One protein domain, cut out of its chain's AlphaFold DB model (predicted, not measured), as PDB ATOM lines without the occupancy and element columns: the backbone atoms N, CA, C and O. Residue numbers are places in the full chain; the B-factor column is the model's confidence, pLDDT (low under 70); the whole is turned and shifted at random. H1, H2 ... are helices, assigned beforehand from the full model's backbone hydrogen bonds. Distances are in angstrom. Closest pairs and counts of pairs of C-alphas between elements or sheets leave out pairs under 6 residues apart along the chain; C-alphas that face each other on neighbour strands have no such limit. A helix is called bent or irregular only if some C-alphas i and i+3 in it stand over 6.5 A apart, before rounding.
ATOM      1  N   LEU A 570       2.488 -28.758  78.310       89.75
ATOM      2  CA  LEU A 570       2.254 -27.612  79.204       89.75
ATOM      3  C   LEU A 570       3.143 -26.401  78.889       89.75
ATOM      4  O   LEU A 570       2.741 -25.268  79.157       89.75
ATOM      5  N   GLY A 571       4.325 -26.609  78.304       91.94
ATOM      6  CA  GLY A 571       5.275 -25.536  78.009       91.94
ATOM      7  C   GLY A 571       4.738 -24.476  77.034       91.94
ATOM      8  O   GLY A 571       4.726 -23.294  77.388       91.94
ATOM      9  N   PRO A 572       4.227 -24.861  75.847       91.75
ATOM     10  CA  PRO A 572       3.576 -23.944  74.903       91.75
ATOM     11  C   PRO A 572       2.448 -23.110  75.537       91.75
ATOM     12  O   PRO A 572       2.339 -21.897  75.319       91.75
ATOM     13  N   MET A 573       1.629 -23.742  76.383       88.81
ATOM     14  CA  MET A 573       0.518 -23.082  77.079       88.81
ATOM     15  C   MET A 573       1.010 -22.032  78.080       88.81
ATOM     16  O   MET A 573       0.463 -20.934  78.157       88.81
ATOM     17  N   GLN A 574       2.071 -22.329  78.827       90.19
ATOM     18  CA  GLN A 574       2.639 -21.367  79.766       90.19
ATOM     19  C   GLN A 574       3.254 -20.157  79.051       90.19
ATOM     20  O   GLN A 574       3.088 -19.021  79.492       90.19
ATOM     21  N   ILE A 575       3.972 -20.382  77.949       88.94
ATOM     22  CA  ILE A 575       4.671 -19.308  77.229       88.94
ATOM     23  C   ILE A 575       3.682 -18.369  76.545       88.94
ATOM     24  O   ILE A 575       3.890 -17.152  76.551       88.94
ATOM     25  N   SER A 576       2.588 -18.912  76.007       89.25
ATOM     26  CA  SER A 576       1.493 -18.091  75.487       89.25
ATOM     27  C   SER A 576       0.847 -17.253  76.594       89.25
ATOM     28  O   SER A 576       0.702 -16.042  76.418       89.25
ATOM     29  N   LEU A 577       0.572 -17.837  77.769       87.44
ATOM     30  CA  LEU A 577       0.063 -17.097  78.931       87.44
ATOM     31  C   LEU A 577       1.007 -15.959  79.353       87.44
ATOM     32  O   LEU A 577       0.565 -14.823  79.514       87.44
ATOM     33  N   GLY A 578       2.309 -16.236  79.463       86.88
ATOM     34  CA  GLY A 578       3.315 -15.246  79.862       86.88
ATOM     35  C   GLY A 578       3.385 -14.024  78.941       86.88
ATOM     36  O   GLY A 578       3.657 -12.913  79.393       86.88
ATOM     37  N   ARG A 579       3.099 -14.194  77.648       85.75
ATOM     38  CA  ARG A 579       3.088 -13.091  76.670       85.75
ATOM     39  C   ARG A 579       1.823 -12.273  76.719       85.75
ATOM     40  O   ARG A 579       1.908 -11.048  76.678       85.75
ATOM     41  N   MET A 580       0.686 -12.948  76.855       90.62
ATOM     42  CA  MET A 580      -0.599 -12.281  77.012       90.62
ATOM     43  C   MET A 580      -0.611 -11.397  78.262       90.62
ATOM     44  O   MET A 580      -1.197 -10.323  78.222       90.62
ATOM     45  N   ILE A 581       0.095 -11.781  79.337       88.75
ATOM     46  CA  ILE A 581       0.211 -10.962  80.557       88.75
ATOM     47  C   ILE A 581       0.724  -9.547  80.258       88.75
ATOM     48  O   ILE A 581       0.205  -8.601  80.840       88.75
ATOM     49  N   ASN A 582       1.671  -9.355  79.333       85.69
ATOM     50  CA  ASN A 582       2.158  -8.006  79.010       85.69
ATOM     51  C   ASN A 582       1.075  -7.137  78.350       85.69
ATOM     52  O   ASN A 582       0.940  -5.960  78.687       85.69
ATOM     53  N   ASP A 583       0.272  -7.723  77.461       89.19
ATOM     54  CA  ASP A 583      -0.850  -7.032  76.821       89.19
ATOM     55  C   ASP A 583      -1.976  -6.751  77.835       89.19
ATOM     56  O   ASP A 583      -2.565  -5.666  77.838       89.19
ATOM     57  N   ILE A 584      -2.230  -7.697  78.750       91.50
ATOM     58  CA  ILE A 584      -3.184  -7.542  79.858       91.50
ATOM     59  C   ILE A 584      -2.735  -6.416  80.791       91.50
ATOM     60  O   ILE A 584      -3.544  -5.560  81.131       91.50
ATOM     61  N   LEU A 585      -1.457  -6.360  81.178       88.88
ATOM     62  CA  LEU A 585      -0.924  -5.302  82.040       88.88
ATOM     63  C   LEU A 585      -1.074  -3.921  81.394       88.88
ATOM     64  O   LEU A 585      -1.467  -2.972  82.072       88.88
ATOM     65  N   GLN A 586      -0.835  -3.806  80.083       88.94
ATOM     66  CA  GLN A 586      -1.080  -2.558  79.359       88.94
ATOM     67  C   GLN A 586      -2.564  -2.158  79.397       88.94
ATOM     68  O   GLN A 586      -2.875  -0.977  79.549       88.94
ATOM     69  N   PHE A 587      -3.483  -3.122  79.299       90.94
ATOM     70  CA  PHE A 587      -4.919  -2.867  79.421       90.94
ATOM     71  C   PHE A 587      -5.337  -2.477  80.849       90.94
ATOM     72  O   PHE A 587      -6.118  -1.542  81.032       90.94
ATOM     73  N   VAL A 588      -4.783  -3.145  81.867       89.12
ATOM     74  CA  VAL A 588      -5.057  -2.873  83.286       89.12
ATOM     75  C   VAL A 588      -4.730  -1.422  83.645       89.12
ATOM     76  O   VAL A 588      -5.454  -0.829  84.435       89.12
ATOM     77  N   VAL A 589      -3.733  -0.791  83.015       90.44
ATOM     78  CA  VAL A 589      -3.465   0.649  83.208       90.44
ATOM     79  C   VAL A 589      -4.676   1.511  82.829       90.44
ATOM     80  O   VAL A 589      -5.050   2.404  83.587       90.44
ATOM     81  N   PHE A 590      -5.329   1.234  81.696       88.50
ATOM     82  CA  PHE A 590      -6.543   1.954  81.294       88.50
ATOM     83  C   PHE A 590      -7.712   1.674  82.242       88.50
ATOM     84  O   PHE A 590      -8.455   2.595  82.587       88.50
ATOM     85  N   LEU A 591      -7.836   0.431  82.719       88.19
ATOM     86  CA  LEU A 591      -8.826   0.059  83.728       88.19
ATOM     87  C   LEU A 591      -8.603   0.819  85.046       88.19
ATOM     88  O   LEU A 591      -9.552   1.365  85.603       88.19
ATOM     89  N   CYS A 592      -7.358   0.921  85.520       88.00
ATOM     90  CA  CYS A 592      -7.008   1.672  86.724       88.00
ATOM     91  C   CYS A 592      -7.324   3.167  86.579       88.00
ATOM     92  O   CYS A 592      -7.853   3.761  87.514       88.00
ATOM     93  N   ILE A 593      -7.052   3.775  85.417       90.31
ATOM     94  CA  ILE A 593      -7.400   5.184  85.154       90.31
ATOM     95  C   ILE A 593      -8.915   5.393  85.262       90.31
ATOM     96  O   ILE A 593      -9.359   6.325  85.936       90.31
ATOM     97  N   ALA A 594      -9.708   4.514  84.642       88.75
ATOM     98  CA  ALA A 594     -11.164   4.576  84.732       88.75
ATOM     99  C   ALA A 594     -11.641   4.399  86.184       88.75
ATOM    100  O   ALA A 594     -12.409   5.221  86.682       88.75
ATOM    101  N   MET A 595     -11.135   3.384  86.888       85.94
ATOM    102  CA  MET A 595     -11.493   3.100  88.281       85.94
ATOM    103  C   MET A 595     -11.194   4.291  89.202       85.94
ATOM    104  O   MET A 595     -12.059   4.697  89.976       85.94
ATOM    105  N   VAL A 596     -10.017   4.916  89.080       86.25
ATOM    106  CA  VAL A 596      -9.658   6.106  89.870       86.25
ATOM    107  C   VAL A 596     -10.589   7.282  89.565       86.25
ATOM    108  O   VAL A 596     -11.019   7.961  90.497       86.25
ATOM    109  N   ALA A 597     -10.958   7.514  88.300       90.06
ATOM    110  CA  ALA A 597     -11.879   8.593  87.935       90.06
ATOM    111  C   ALA A 597     -13.262   8.429  88.596       90.06
ATOM    112  O   ALA A 597     -13.799   9.388  89.156       90.06
ATOM    113  N   PHE A 598     -13.812   7.211  88.596       85.94
ATOM    114  CA  PHE A 598     -15.090   6.920  89.253       85.94
ATOM    115  C   PHE A 598     -14.996   6.974  90.783       85.94
ATOM    116  O   PHE A 598     -15.881   7.547  91.415       85.94
ATOM    117  N   ILE A 599     -13.909   6.467  91.381       82.38
ATOM    118  CA  ILE A 599     -13.667   6.568  92.830       82.38
ATOM    119  C   ILE A 599     -13.597   8.034  93.268       82.38
ATOM    120  O   ILE A 599     -14.236   8.410  94.249       82.38
ATOM    121  N   VAL A 600     -12.864   8.883  92.539       84.44
ATOM    122  CA  VAL A 600     -12.775  10.323  92.834       84.44
ATOM    123  C   VAL A 600     -14.136  11.002  92.674       84.44
ATOM    124  O   VAL A 600     -14.506  11.818  93.516       84.44
ATOM    125  N   SER A 601     -14.899  10.642  91.638       85.75
ATOM    126  CA  SER A 601     -16.253  11.162  91.413       85.75
ATOM    127  C   SER A 601     -17.191  10.843  92.582       85.75
ATOM    128  O   SER A 601     -17.795  11.747  93.162       85.75
ATOM    129  N   LEU A 602     -17.250   9.575  93.000       78.00
ATOM    130  CA  LEU A 602     -18.101   9.138  94.108       78.00
ATOM    131  C   LEU A 602     -17.631   9.697  95.451       78.00
ATOM    132  O   LEU A 602     -18.460  10.100  96.265       78.00
ATOM    133  N   ARG A 603     -16.316   9.812  95.668       76.50
ATOM    134  CA  ARG A 603     -15.767  10.488  96.848       76.50
ATOM    135  C   ARG A 603     -16.212  11.946  96.900       76.50
ATOM    136  O   ARG A 603     -16.665  12.390  97.945       76.50
ATOM    137  N   ASN A 604     -16.122  12.684  95.793       82.94
ATOM    138  CA  ASN A 604     -16.539  14.087  95.748       82.94
ATOM    139  C   ASN A 604     -18.048  14.255  95.969       82.94
ATOM    140  O   ASN A 604     -18.457  15.202  96.636       82.94
ATOM    141  N   LEU A 605     -18.864  13.334  95.448       78.75
ATOM    142  CA  LEU A 605     -20.312  13.349  95.651       78.75
ATOM    143  C   LEU A 605     -20.688  13.081  97.117       78.75
ATOM    144  O   LEU A 605     -21.537  13.777  97.670       78.75
ATOM    145  N   TYR A 606     -20.043  12.096  97.748       73.75
ATOM    146  CA  TYR A 606     -20.414  11.621  99.083       73.75
ATOM    147  C   TYR A 606     -19.611  12.229 100.241       73.75
ATOM    148  O   TYR A 606     -19.999  12.052 101.393       73.75
ATOM    149  N   SER A 607     -18.546  12.998  99.977       73.38
ATOM    150  CA  SER A 607     -17.675  13.575 101.020       73.38
ATOM    151  C   SER A 607     -18.405  14.460 102.038       73.38
ATOM    152  O   SER A 607     -17.892  14.642 103.137       73.38
ATOM    153  N   PHE A 608     -19.557  15.037 101.682       70.25
ATOM    154  CA  PHE A 608     -20.321  15.942 102.551       70.25
ATOM    155  C   PHE A 608     -21.401  15.235 103.380       70.25
ATOM    156  O   PHE A 608     -21.906  15.822 104.327       70.25
ATOM    157  N   TYR A 609     -21.741  13.986 103.045       67.19
ATOM    158  CA  TYR A 609     -22.831  13.231 103.677       67.19
ATOM    159  C   TYR A 609     -22.339  12.279 104.784       67.19
ATOM    160  O   TYR A 609     -23.114  11.497 105.326       67.19
ATOM    161  N   THR A 610     -21.050  12.323 105.143       62.31
ATOM    162  CA  THR A 610     -20.508  11.559 106.275       62.31
ATOM    163  C   THR A 610     -20.565  12.394 107.555       62.31
ATOM    164  O   THR A 610     -19.595  13.073 107.888       62.31
ATOM    165  N   GLU A 611     -21.689  12.367 108.272       54.06
ATOM    166  CA  GLU A 611     -21.860  13.166 109.501       54.06
ATOM    167  C   GLU A 611     -21.149  12.562 110.733       54.06
ATOM    168  O   GLU A 611     -20.738  13.292 111.634       54.06
ATOM    169  N   ASP A 612     -20.877  11.250 110.741       58.69
ATOM    170  CA  ASP A 612     -20.152  10.580 111.829       58.69
ATOM    171  C   ASP A 612     -18.642  10.483 111.567       58.69
ATOM    172  O   ASP A 612     -18.206   9.958 110.540       58.69
ATOM    173  N   ALA A 613     -17.809  10.818 112.562       56.16
ATOM    174  CA  ALA A 613     -16.354  10.599 112.508       56.16
ATOM    175  C   ALA A 613     -15.966   9.118 112.274       56.16
ATOM    176  O   ALA A 613     -14.875   8.821 111.782       56.16
ATOM    177  N   GLN A 614     -16.852   8.174 112.612       53.03
ATOM    178  CA  GLN A 614     -16.710   6.740 112.331       53.03
ATOM    179  C   GLN A 614     -17.238   6.342 110.943       53.03
ATOM    180  O   GLN A 614     -16.652   5.463 110.310       53.03
ATOM    181  N   GLY A 615     -18.287   7.006 110.448       56.44
ATOM    182  CA  GLY A 615     -18.811   6.841 109.090       56.44
ATOM    183  C   GLY A 615     -17.855   7.394 108.033       56.44
ATOM    184  O   GLY A 615     -17.552   6.700 107.070       56.44
ATOM    185  N   SER A 616     -17.269   8.570 108.276       55.22
ATOM    186  CA  SER A 616     -16.223   9.175 107.440       55.22
ATOM    187  C   SER A 616     -14.982   8.279 107.346       55.22
ATOM    188  O   SER A 616     -14.518   7.984 106.249       55.22
ATOM    189  N   LYS A 617     -14.516   7.709 108.468       59.66
ATOM    190  CA  LYS A 617     -13.409   6.732 108.473       59.66
ATOM    191  C   LYS A 617     -13.739   5.440 107.721       59.66
ATOM    192  O   LYS A 617     -12.845   4.868 107.103       59.66
ATOM    193  N   ARG A 618     -14.989   4.963 107.777       59.28
ATOM    194  CA  ARG A 618     -15.449   3.783 107.019       59.28
ATOM    195  C   ARG A 618     -15.576   4.075 105.529       59.28
ATOM    196  O   ARG A 618     -15.130   3.255 104.738       59.28
ATOM    197  N   ALA A 619     -16.120   5.230 105.157       57.00
ATOM    198  CA  ALA A 619     -16.210   5.682 103.775       57.00
ATOM    199  C   ALA A 619     -14.810   5.883 103.184       57.00
ATOM    200  O   ALA A 619     -14.498   5.309 102.148       57.00
ATOM    201  N   ASP A 620     -13.914   6.578 103.887       62.41
ATOM    202  CA  ASP A 620     -12.510   6.711 103.495       62.41
ATOM    203  C   ASP A 620     -11.802   5.352 103.401       62.41
ATOM    204  O   ASP A 620     -10.954   5.162 102.532       62.41
ATOM    205  N   ALA A 621     -12.141   4.386 104.263       60.84
ATOM    206  CA  ALA A 621     -11.611   3.026 104.183       60.84
ATOM    207  C   ALA A 621     -12.164   2.247 102.976       60.84
ATOM    208  O   ALA A 621     -11.390   1.558 102.318       60.84
ATOM    209  N   ALA A 622     -13.452   2.380 102.655       62.53
ATOM    210  CA  ALA A 622     -14.076   1.775 101.477       62.53
ATOM    211  C   ALA A 622     -13.516   2.379 100.176       62.53
ATOM    212  O   ALA A 622     -13.088   1.646  99.286       62.53
ATOM    213  N   PHE A 623     -13.383   3.711 100.112       61.81
ATOM    214  CA  PHE A 623     -12.760   4.420  98.989       61.81
ATOM    215  C   PHE A 623     -11.274   4.072  98.829       61.81
ATOM    216  O   PHE A 623     -10.808   3.915  97.703       61.81
ATOM    217  N   LYS A 624     -10.524   3.896  99.928       62.44
ATOM    218  CA  LYS A 624      -9.124   3.429  99.881       62.44
ATOM    219  C   LYS A 624      -8.987   1.968  99.461       62.44
ATOM    220  O   LYS A 624      -7.968   1.617  98.876       62.44
ATOM    221  N   LYS A 625      -9.973   1.124  99.768       61.03
ATOM    222  CA  LYS A 625      -9.990  -0.292  99.375       61.03
ATOM    223  C   LYS A 625     -10.548  -0.528  97.970       61.03
ATOM    224  O   LYS A 625     -10.428  -1.639  97.473       61.03
ATOM    225  N   GLY A 626     -11.122   0.494  97.326       57.12
ATOM    226  CA  GLY A 626     -11.736   0.363  96.000       57.12
ATOM    227  C   GLY A 626     -12.966  -0.550  95.991       57.12
ATOM    228  O   GLY A 626     -13.380  -1.013  94.933       57.12
ATOM    229  N   GLU A 627     -13.535  -0.820  97.165       61.88
ATOM    230  CA  GLU A 627     -14.634  -1.757  97.371       61.88
ATOM    231  C   GLU A 627     -15.948  -0.989  97.206       61.88
ATOM    232  O   GLU A 627     -16.549  -0.512  98.168       61.88
ATOM    233  N   LEU A 628     -16.340  -0.782  95.944       54.53
ATOM    234  CA  LEU A 628     -17.555  -0.039  95.604       54.53
ATOM    235  C   LEU A 628     -18.828  -0.783  96.039       54.53
ATOM    236  O   LEU A 628     -19.811  -0.136  96.385       54.53
ATOM    237  N   ASP A 629     -18.772  -2.114  96.134       51.53
ATOM    238  CA  ASP A 629     -19.860  -2.968  96.634       51.53
ATOM    239  C   ASP A 629     -20.162  -2.724  98.126       51.53
ATOM    240  O   ASP A 629     -21.260  -2.996  98.604       51.53
ATOM    241  N   ALA A 630     -19.233  -2.130  98.886       49.22
ATOM    242  CA  ALA A 630     -19.506  -1.705 100.260       49.22
ATOM    243  C   ALA A 630     -20.433  -0.469 100.334       49.22
ATOM    244  O   ALA A 630     -20.964  -0.173 101.406       49.22
ATOM    245  N   LEU A 631     -20.649   0.242  99.215       52.06
ATOM    246  CA  LEU A 631     -21.668   1.295  99.095       52.06
ATOM    247  C   LEU A 631     -23.067   0.751  98.753       52.06
ATOM    248  O   LEU A 631     -24.022   1.525  98.772       52.06
ATOM    249  N   ASP A 632     -23.222  -0.557  98.523       46.84
ATOM    250  CA  ASP A 632     -24.481  -1.196  98.103       46.84
ATOM    251  C   ASP A 632     -25.524  -1.329  99.238       46.84
ATOM    252  O   ASP A 632     -26.574  -1.949  99.096       46.84
ATOM    253  N   SER A 633     -25.278  -0.685 100.388       49.53
ATOM    254  CA  SER A 633     -26.282  -0.475 101.443       49.53
ATOM    255  C   SER A 633     -26.635   1.018 101.604       49.53
ATOM    256  O   SER A 633     -26.344   1.631 102.637       49.53
ATOM    257  N   PRO A 634     -27.303   1.631 100.604       48.56
ATOM    258  CA  PRO A 634     -27.690   3.046 100.597       48.56
ATOM    259  C   PRO A 634     -28.835   3.389 101.568       48.56
ATOM    260  O   PRO A 634     -29.364   4.501 101.531       48.56
ATOM    261  N   ASP A 635     -29.253   2.457 102.423       49.06
ATOM    262  CA  ASP A 635     -30.439   2.623 103.270       49.06
ATOM    263  C   ASP A 635     -30.122   3.103 104.689       49.06
ATOM    264  O   ASP A 635     -31.034   3.446 105.434       49.06
ATOM    265  N   LYS A 636     -28.841   3.174 105.082       49.72
ATOM    266  CA  LYS A 636     -28.463   3.475 106.476       49.72
ATOM    267  C   LYS A 636     -27.929   4.883 106.756       49.72
ATOM    268  O   LYS A 636     -27.683   5.175 107.921       49.72
ATOM    269  N   TYR A 637     -27.749   5.737 105.742       52.03
ATOM    270  CA  TYR A 637     -27.024   7.015 105.898       52.03
ATOM    271  C   TYR A 637     -27.705   8.264 105.302       52.03
ATOM    272  O   TYR A 637     -27.131   9.343 105.396       52.03
ATOM    273  N   TYR A 638     -28.892   8.173 104.687       54.88
ATOM    274  CA  TYR A 638     -29.367   9.248 103.799       54.88
ATOM    275  C   TYR A 638     -30.844   9.621 104.000       54.88
ATOM    276  O   TYR A 638     -31.709   9.122 103.285       54.88
ATOM    277  N   GLU A 639     -31.133  10.549 104.916       54.16
ATOM    278  CA  GLU A 639     -32.463  11.187 105.011       54.16
ATOM    279  C   GLU A 639     -32.527  12.582 104.347       54.16
ATOM    280  O   GLU A 639     -33.615  13.080 104.075       54.16
ATOM    281  N   THR A 640     -31.395  13.211 104.005       54.84
ATOM    282  CA  THR A 640     -31.352  14.646 103.638       54.84
ATOM    283  C   THR A 640     -31.043  14.972 102.166       54.84
ATOM    284  O   THR A 640     -31.189  16.128 101.775       54.84
ATOM    285  N   GLY A 641     -30.673  14.003 101.312       66.44
ATOM    286  CA  GLY A 641     -30.173  14.281  99.950       66.44
ATOM    287  C   GLY A 641     -30.618  13.313  98.847       66.44
ATOM    288  O   GLY A 641     -29.779  12.631  98.263       66.44
ATOM    289  N   GLN A 642     -31.913  13.285  98.505       73.94
ATOM    290  CA  GLN A 642     -32.464  12.413  97.446       73.94
ATOM    291  C   GLN A 642     -31.731  12.561  96.096       73.94
ATOM    292  O   GLN A 642     -31.385  11.569  95.465       73.94
ATOM    293  N   VAL A 643     -31.401  13.795  95.693       80.69
ATOM    294  CA  VAL A 643     -30.693  14.071  94.427       80.69
ATOM    295  C   VAL A 643     -29.288  13.464  94.412       80.69
ATOM    296  O   VAL A 643     -28.852  12.947  93.384       80.69
ATOM    297  N   ALA A 644     -28.572  13.499  95.538       76.50
ATOM    298  CA  ALA A 644     -27.243  12.906  95.639       76.50
ATOM    299  C   ALA A 644     -27.307  11.373  95.608       76.50
ATOM    300  O   ALA A 644     -26.493  10.760  94.922       76.50
ATOM    301  N   LYS A 645     -28.309  10.768  96.265       74.31
ATOM    302  CA  LYS A 645     -28.576   9.320  96.199       74.31
ATOM    303  C   LYS A 645     -28.860   8.876  94.761       74.31
ATOM    304  O   LYS A 645     -28.219   7.952  94.264       74.31
ATOM    305  N   ASP A 646     -29.748   9.581  94.065       81.00
ATOM    306  CA  ASP A 646     -30.101   9.261  92.679       81.00
ATOM    307  C   ASP A 646     -28.902   9.456  91.735       81.00
ATOM    308  O   ASP A 646     -28.604   8.591  90.910       81.00
ATOM    309  N   THR A 647     -28.144  10.543  91.907       84.62
ATOM    310  CA  THR A 647     -26.928  10.814  91.120       84.62
ATOM    311  C   THR A 647     -25.853   9.753  91.356       84.62
ATOM    312  O   THR A 647     -25.222   9.288  90.409       84.62
ATOM    313  N   GLY A 648     -25.650   9.331  92.605       79.88
ATOM    314  CA  GLY A 648     -24.667   8.309  92.948       79.88
ATOM    315  C   GLY A 648     -25.038   6.931  92.406       79.88
ATOM    316  O   GLY A 648     -24.168   6.250  91.864       79.88
ATOM    317  N   ASN A 649     -26.322   6.565  92.445       81.00
ATOM    318  CA  ASN A 649     -26.830   5.342  91.816       81.00
ATOM    319  C   ASN A 649     -26.611   5.352  90.296       81.00
ATOM    320  O   ASN A 649     -26.193   4.346  89.724       81.00
ATOM    321  N   VAL A 650     -26.831   6.494  89.635       87.31
ATOM    322  CA  VAL A 650     -26.551   6.648  88.198       87.31
ATOM    323  C   VAL A 650     -25.056   6.499  87.906       87.31
ATOM    324  O   VAL A 650     -24.689   5.770  86.986       87.31
ATOM    325  N   ILE A 651     -24.179   7.136  88.691       86.44
ATOM    326  CA  ILE A 651     -22.720   7.020  88.515       86.44
ATOM    327  C   ILE A 651     -22.256   5.571  88.722       86.44
ATOM    328  O   ILE A 651     -21.451   5.081  87.931       86.44
ATOM    329  N   ALA A 652     -22.782   4.871  89.731       80.75
ATOM    330  CA  ALA A 652     -22.480   3.462  89.980       80.75
ATOM    331  C   ALA A 652     -22.984   2.550  88.845       80.75
ATOM    332  O   ALA A 652     -22.248   1.687  88.367       80.75
ATOM    333  N   ALA A 653     -24.196   2.779  88.330       85.31
ATOM    334  CA  ALA A 653     -24.724   2.039  87.184       85.31
ATOM    335  C   ALA A 653     -23.856   2.237  85.928       85.31
ATOM    336  O   ALA A 653     -23.505   1.270  85.250       85.31
ATOM    337  N   VAL A 654     -23.449   3.479  85.647       89.50
ATOM    338  CA  VAL A 654     -22.533   3.796  84.540       89.50
ATOM    339  C   VAL A 654     -21.166   3.142  84.750       89.50
ATOM    340  O   VAL A 654     -20.604   2.617  83.793       89.50
ATOM    341  N   TYR A 655     -20.648   3.117  85.981       87.44
ATOM    342  CA  TYR A 655     -19.406   2.422  86.328       87.44
ATOM    343  C   TYR A 655     -19.481   0.924  86.007       87.44
ATOM    344  O   TYR A 655     -18.615   0.415  85.295       87.44
ATOM    345  N   HIS A 656     -20.530   0.223  86.453       85.62
ATOM    346  CA  HIS A 656     -20.689  -1.207  86.169       85.62
ATOM    347  C   HIS A 656     -20.860  -1.479  84.670       85.62
ATOM    348  O   HIS A 656     -20.231  -2.397  84.150       85.62
ATOM    349  N   ILE A 657     -21.635  -0.662  83.947       89.06
ATOM    350  CA  ILE A 657     -21.765  -0.775  82.484       89.06
ATOM    351  C   ILE A 657     -20.403  -0.570  81.807       89.06
ATOM    352  O   ILE A 657     -19.990  -1.381  80.981       89.06
ATOM    353  N   ALA A 658     -19.674   0.487  82.163       88.12
ATOM    354  CA  ALA A 658     -18.392   0.803  81.547       88.12
ATOM    355  C   ALA A 658     -17.330  -0.267  81.841       88.12
ATOM    356  O   ALA A 658     -16.642  -0.720  80.928       88.12
ATOM    357  N   ILE A 659     -17.197  -0.710  83.092       86.38
ATOM    358  CA  ILE A 659     -16.172  -1.689  83.462       86.38
ATOM    359  C   ILE A 659     -16.554  -3.093  82.999       86.38
ATOM    360  O   ILE A 659     -15.780  -3.719  82.276       86.38
ATOM    361  N   ILE A 660     -17.734  -3.585  83.372       83.00
ATOM    362  CA  ILE A 660     -18.136  -4.976  83.126       83.00
ATOM    363  C   ILE A 660     -18.549  -5.177  81.666       83.00
ATOM    364  O   ILE A 660     -18.083  -6.112  81.023       83.00
ATOM    365  N   LEU A 661     -19.400  -4.312  81.104       83.94
ATOM    366  CA  LEU A 661     -19.917  -4.543  79.748       83.94
ATOM    367  C   LEU A 661     -18.974  -4.056  78.653       83.94
ATOM    368  O   LEU A 661     -18.956  -4.644  77.575       83.94
ATOM    369  N   VAL A 662     -18.201  -2.996  78.885       88.31
ATOM    370  CA  VAL A 662     -17.305  -2.465  77.849       88.31
ATOM    371  C   VAL A 662     -15.882  -2.963  78.062       88.31
ATOM    372  O   VAL A 662     -15.362  -3.690  77.218       88.31
ATOM    373  N   LEU A 663     -15.243  -2.618  79.182       89.00
ATOM    374  CA  LEU A 663     -13.815  -2.889  79.368       89.00
ATOM    375  C   LEU A 663     -13.497  -4.386  79.490       89.00
ATOM    376  O   LEU A 663     -12.568  -4.846  78.831       89.00
ATOM    377  N   PHE A 664     -14.268  -5.177  80.239       88.06
ATOM    378  CA  PHE A 664     -14.038  -6.629  80.304       88.06
ATOM    379  C   PHE A 664     -14.252  -7.322  78.949       88.06
ATOM    380  O   PHE A 664     -13.446  -8.166  78.560       88.06
ATOM    381  N   ASN A 665     -15.272  -6.928  78.183       90.25
ATOM    382  CA  ASN A 665     -15.493  -7.477  76.840       90.25
ATOM    383  C   ASN A 665     -14.374  -7.086  75.862       90.25
ATOM    384  O   ASN A 665     -13.935  -7.914  75.059       90.25
ATOM    385  N   LEU A 666     -13.855  -5.858  75.957       90.50
ATOM    386  CA  LEU A 666     -12.680  -5.433  75.194       90.50
ATOM    387  C   LEU A 666     -11.420  -6.206  75.605       90.50
ATOM    388  O   LEU A 666     -10.648  -6.593  74.729       90.50
ATOM    389  N   LEU A 667     -11.231  -6.484  76.900       91.12
ATOM    390  CA  LEU A 667     -10.121  -7.301  77.393       91.12
ATOM    391  C   LEU A 667     -10.177  -8.717  76.809       91.12
ATOM    392  O   LEU A 667      -9.164  -9.203  76.313       91.12
ATOM    393  N   ILE A 668     -11.353  -9.354  76.795       91.50
ATOM    394  CA  ILE A 668     -11.540 -10.683  76.187       91.50
ATOM    395  C   ILE A 668     -11.188 -10.648  74.694       91.50
ATOM    396  O   ILE A 668     -10.424 -11.492  74.224       91.50
ATOM    397  N   ALA A 669     -11.680  -9.652  73.951       91.75
ATOM    398  CA  ALA A 669     -11.384  -9.509  72.525       91.75
ATOM    399  C   ALA A 669      -9.885  -9.271  72.253       91.75
ATOM    400  O   ALA A 669      -9.312  -9.847  71.325       91.75
ATOM    401  N   MET A 670      -9.228  -8.449  73.076       90.12
ATOM    402  CA  MET A 670      -7.787  -8.214  72.987       90.12
ATOM    403  C   MET A 670      -6.978  -9.474  73.296       90.12
ATOM    404  O   MET A 670      -6.041  -9.779  72.558       90.12
ATOM    405  N   MET A 671      -7.348 -10.218  74.342       91.12
ATOM    406  CA  MET A 671      -6.693 -11.479  74.691       91.12
ATOM    407  C   MET A 671      -6.841 -12.508  73.572       91.12
ATOM    408  O   MET A 671      -5.850 -13.135  73.213       91.12
ATOM    409  N   ALA A 672      -8.021 -12.631  72.958       91.25
ATOM    410  CA  ALA A 672      -8.234 -13.542  71.831       91.25
ATOM    411  C   ALA A 672      -7.298 -13.223  70.650       91.25
ATOM    412  O   ALA A 672      -6.588 -14.101  70.160       91.25
ATOM    413  N   ARG A 673      -7.206 -11.946  70.255       91.00
ATOM    414  CA  ARG A 673      -6.301 -11.512  69.176       91.00
ATOM    415  C   ARG A 673      -4.822 -11.702  69.531       91.00
ATOM    416  O   ARG A 673      -4.019 -12.050  68.667       91.00
ATOM    417  N   SER A 674      -4.444 -11.437  70.784       90.38
ATOM    418  CA  SER A 674      -3.070 -11.635  71.265       90.38
ATOM    419  C   SER A 674      -2.688 -13.117  71.291       90.38
ATOM    420  O   SER A 674      -1.592 -13.482  70.852       90.38
ATOM    421  N   PHE A 675      -3.610 -13.982  71.719       89.31
ATOM    422  CA  PHE A 675      -3.428 -15.427  71.735       89.31
ATOM    423  C   PHE A 675      -3.192 -15.979  70.326       89.31
ATOM    424  O   PHE A 675      -2.173 -16.628  70.100       89.31
ATOM    425  N   GLU A 676      -4.051 -15.638  69.358       89.62
ATOM    426  CA  GLU A 676      -3.894 -16.055  67.953       89.62
ATOM    427  C   GLU A 676      -2.548 -15.627  67.362       89.62
ATOM    428  O   GLU A 676      -1.862 -16.420  66.719       89.62
ATOM    429  N   LYS A 677      -2.132 -14.381  67.613       87.25
ATOM    430  CA  LYS A 677      -0.834 -13.881  67.147       87.25
ATOM    431  C   LYS A 677       0.332 -14.630  67.793       87.25
ATOM    432  O   LYS A 677       1.349 -14.849  67.142       87.25
ATOM    433  N   THR A 678       0.202 -14.980  69.067       84.25
ATOM    434  CA  THR A 678       1.256 -15.663  69.818       84.25
ATOM    435  C   THR A 678       1.426 -17.104  69.343       84.25
ATOM    436  O   THR A 678       2.564 -17.545  69.202       84.25
ATOM    437  N   LEU A 679       0.331 -17.809  69.022       84.75
ATOM    438  CA  LEU A 679       0.345 -19.218  68.603       84.75
ATOM    439  C   LEU A 679       1.248 -19.515  67.395       84.75
ATOM    440  O   LEU A 679       1.844 -20.586  67.366       84.75
ATOM    441  N   TRP A 680       1.394 -18.584  66.446       82.81
ATOM    442  CA  TRP A 680       2.235 -18.789  65.258       82.81
ATOM    443  C   TRP A 680       3.725 -18.993  65.577       82.81
ATOM    444  O   TRP A 680       4.398 -19.722  64.856       82.81
ATOM    445  N   ASP A 681       4.227 -18.390  66.661       85.00
ATOM    446  CA  ASP A 681       5.635 -18.502  67.080       85.00
ATOM    447  C   ASP A 681       5.834 -19.379  68.336       85.00
ATOM    448  O   ASP A 681       6.961 -19.818  68.587       85.00
ATOM    449  N   VAL A 682       4.750 -19.691  69.067       91.00
ATOM    450  CA  VAL A 682       4.499 -20.991  69.726       91.00
ATOM    451  C   VAL A 682       5.728 -21.856  70.025       91.00
ATOM    452  O   VAL A 682       6.502 -21.683  70.975       91.00
ATOM    453  N   ASP A 683       5.864 -22.846  69.153       91.25
ATOM    454  CA  ASP A 683       6.782 -23.963  69.287       91.25
ATOM    455  C   ASP A 683       8.245 -23.536  69.228       91.25
ATOM    456  O   ASP A 683       9.079 -24.101  69.938       91.25
ATOM    457  N   CYS A 684       8.575 -22.532  68.407       92.00
ATOM    458  CA  CYS A 684       9.938 -22.008  68.330       92.00
ATOM    459  C   CYS A 684      10.369 -21.428  69.675       92.00
ATOM    460  O   CYS A 684      11.512 -21.567  70.111       92.00
ATOM    461  N   GLU A 685       9.439 -20.783  70.358       91.38
ATOM    462  CA  GLU A 685       9.700 -20.085  71.603       91.38
ATOM    463  C   GLU A 685       9.670 -21.016  72.795       91.38
ATOM    464  O   GLU A 685      10.484 -20.860  73.704       91.38
ATOM    465  N   TRP A 686       8.805 -22.026  72.746       93.81
ATOM    466  CA  TRP A 686       8.860 -23.142  73.671       93.81
ATOM    467  C   TRP A 686      10.172 -23.907  73.581       93.81
ATOM    468  O   TRP A 686      10.839 -24.068  74.603       93.81
ATOM    469  N   LYS A 687      10.615 -24.289  72.380       94.56
ATOM    470  CA  LYS A 687      11.913 -24.950  72.193       94.56
ATOM    471  C   LYS A 687      13.065 -24.081  72.694       94.56
ATOM    472  O   LYS A 687      13.944 -24.594  73.379       94.56
ATOM    473  N   PHE A 688      13.032 -22.771  72.435       94.19
ATOM    474  CA  PHE A 688      14.026 -21.832  72.961       94.19
ATOM    475  C   PHE A 688      14.028 -21.776  74.498       94.19
ATOM    476  O   PHE A 688      15.089 -21.898  75.106       94.19
ATOM    477  N   ALA A 689      12.862 -21.628  75.135       91.12
ATOM    478  CA  ALA A 689      12.741 -21.592  76.595       91.12
ATOM    479  C   ALA A 689      13.152 -22.924  77.247       91.12
ATOM    480  O   ALA A 689      13.843 -22.933  78.263       91.12
ATOM    481  N   ARG A 690      12.801 -24.054  76.626       93.19
ATOM    482  CA  ARG A 690      13.235 -25.391  77.045       93.19
ATOM    483  C   ARG A 690      14.753 -25.543  76.951       93.19
ATOM    484  O   ARG A 690      15.371 -26.056  77.876       93.19
ATOM    485  N   THR A 691      15.372 -25.070  75.869       92.75
ATOM    486  CA  THR A 691      16.834 -25.079  75.744       92.75
ATOM    487  C   THR A 691      17.496 -24.161  76.771       92.75
ATOM    488  O   THR A 691      18.518 -24.552  77.325       92.75
ATOM    489  N   LEU A 692      16.919 -22.995  77.084       90.00
ATOM    490  CA  LEU A 692      17.412 -22.118  78.154       90.00
ATOM    491  C   LEU A 692      17.465 -22.863  79.497       90.00
ATOM    492  O   LEU A 692      18.511 -22.877  80.142       90.00
ATOM    493  N   LEU A 693      16.372 -23.551  79.852       89.31
ATOM    494  CA  LEU A 693      16.290 -24.395  81.046       89.31
ATOM    495  C   LEU A 693      17.356 -25.500  81.027       89.31
ATOM    496  O   LEU A 693      18.038 -25.726  82.021       89.31
ATOM    497  N   TYR A 694      17.543 -26.187  79.898       90.44
ATOM    498  CA  TYR A 694      18.529 -27.271  79.806       90.44
ATOM    499  C   TYR A 694      19.969 -26.770  79.941       90.44
ATOM    500  O   TYR A 694      20.787 -27.417  80.598       90.44
ATOM    501  N   MET A 695      20.283 -25.612  79.358       87.56
ATOM    502  CA  MET A 695      21.630 -25.035  79.381       87.56
ATOM    503  C   MET A 695      22.105 -24.661  80.789       87.56
ATOM    504  O   MET A 695      23.312 -24.703  81.047       87.56
ATOM    505  N   GLU A 696      21.182 -24.366  81.707       84.38
ATOM    506  CA  GLU A 696      21.489 -24.151  83.124       84.38
ATOM    507  C   GLU A 696      22.116 -25.403  83.764       84.38
ATOM    508  O   GLU A 696      23.134 -25.311  84.448       84.38
ATOM    509  N   PHE A 697      21.589 -26.595  83.459       87.12
ATOM    510  CA  PHE A 697      22.074 -27.863  84.025       87.12
ATOM    511  C   PHE A 697      23.201 -28.523  83.216       87.12
ATOM    512  O   PHE A 697      23.957 -29.331  83.770       87.12
ATOM    513  N   ILE A 698      23.321 -28.196  81.922       86.00
ATOM    514  CA  ILE A 698      24.437 -28.629  81.061       86.00
ATOM    515  C   ILE A 698      25.734 -27.916  81.455       86.00
ATOM    516  O   ILE A 698      26.810 -28.510  81.396       86.00
ATOM    517  N   SER A 699      25.653 -26.657  81.894       73.75
ATOM    518  CA  SER A 699      26.831 -25.902  82.317       73.75
ATOM    519  C   SER A 699      27.549 -26.587  83.499       73.75
ATOM    520  O   SER A 699      26.893 -27.180  84.367       73.75
TER     521      SER A 699
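AT A GLANCE: This is residues 570 to 699 of the 865 residues of an uncharacterized protein of Pomacea canaliculata (UniProt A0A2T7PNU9). Two long helices, H4 and H1, run side by side in opposite ways as a long pair, and H1 has a kink near residue 585. At one end of the pair H5 turns off after a tight link and passes the beginning of H1, with residues 691 to 699 sticking out; at the other end H2 folds back along the last part of H1, with the short H3 next to it. The printed part has 130 residues with five named helices, H1 to H5 in order along the chain, and no named strand: all helix. It is extended, with a radius of gyration of the C-alphas of 22.5 A, and spans 72 by 31 by 20 A, a rod.

IN THESE COORDINATES: The longest helix, H4, holds residues 642 to 679 and measures 53.9 A from first to last C-alpha, from Gln 642 at (-32.464, 12.413, 97.446) to Leu 679. H4 is neither bent nor irregular, but only just: C-alphas 661 and 664 are 6.3 A apart. H1, residues 570 to 606, measures 49.5 A and has its first C-alpha at (2.254, -27.612, 79.204); its kink near residue 585 is of 36 degrees. H5, residues 682 to 698, measures 24.2 A and ends with C-alpha 698 at (24.437, -28.629, 81.061). H2, residues 613 to 625, measures 18.2 A, and H3, residues 628 to 631, 5.6 A.

HOW THE PARTS SIT: H4 and H1 touch at a shallow tilt of 16 degrees, opposite ways; their closest C-alphas, of Thr 678 and Ser 576, are 6.2 A apart. H5 and H4 meet only through their link. Residues 682 to 686 of H5 touch residues 571 to 576 of H1, about perpendicular at 73 degrees; the closest C-alphas, of Trp 686 and Pro 572, are 5.5 A apart. H2 and H1 are close but not clearly touching, with the closest C-alphas, of Phe 623 and Ile 599, 6.6 A apart; they run opposite ways at a shallow tilt of 30 degrees. H2 and H3 only just touch, with 3 pairs of C-alphas within 8 A, and only at the corner by their link; the closest C-alphas are those of Ala 622 and Ala 630, 6.6 A apart. H3 and H4 are near each other, with 6 pairs of C-alphas within 10 A. H2 is apart from H4 and from H5. O i to N i+4 pairs within hydrogen-bond range are 30 of 33 in H1, 8 of 9 in H2, 32 of 34 in H4 and 12 of 13 in H5; H3 is too short for such a pair.

THE WHOLE: The two C-alphas farthest apart, of Thr 640 and Ile 698, are 74.1 A apart. The printed part has no cut. The links H2 to H3 and H4 to H5 are tight, H1 to H2 and H3 to H4 are short, and no link is long. The mean pLDDT of the printed part is 79.1, and residues 609 to 641 are under 70.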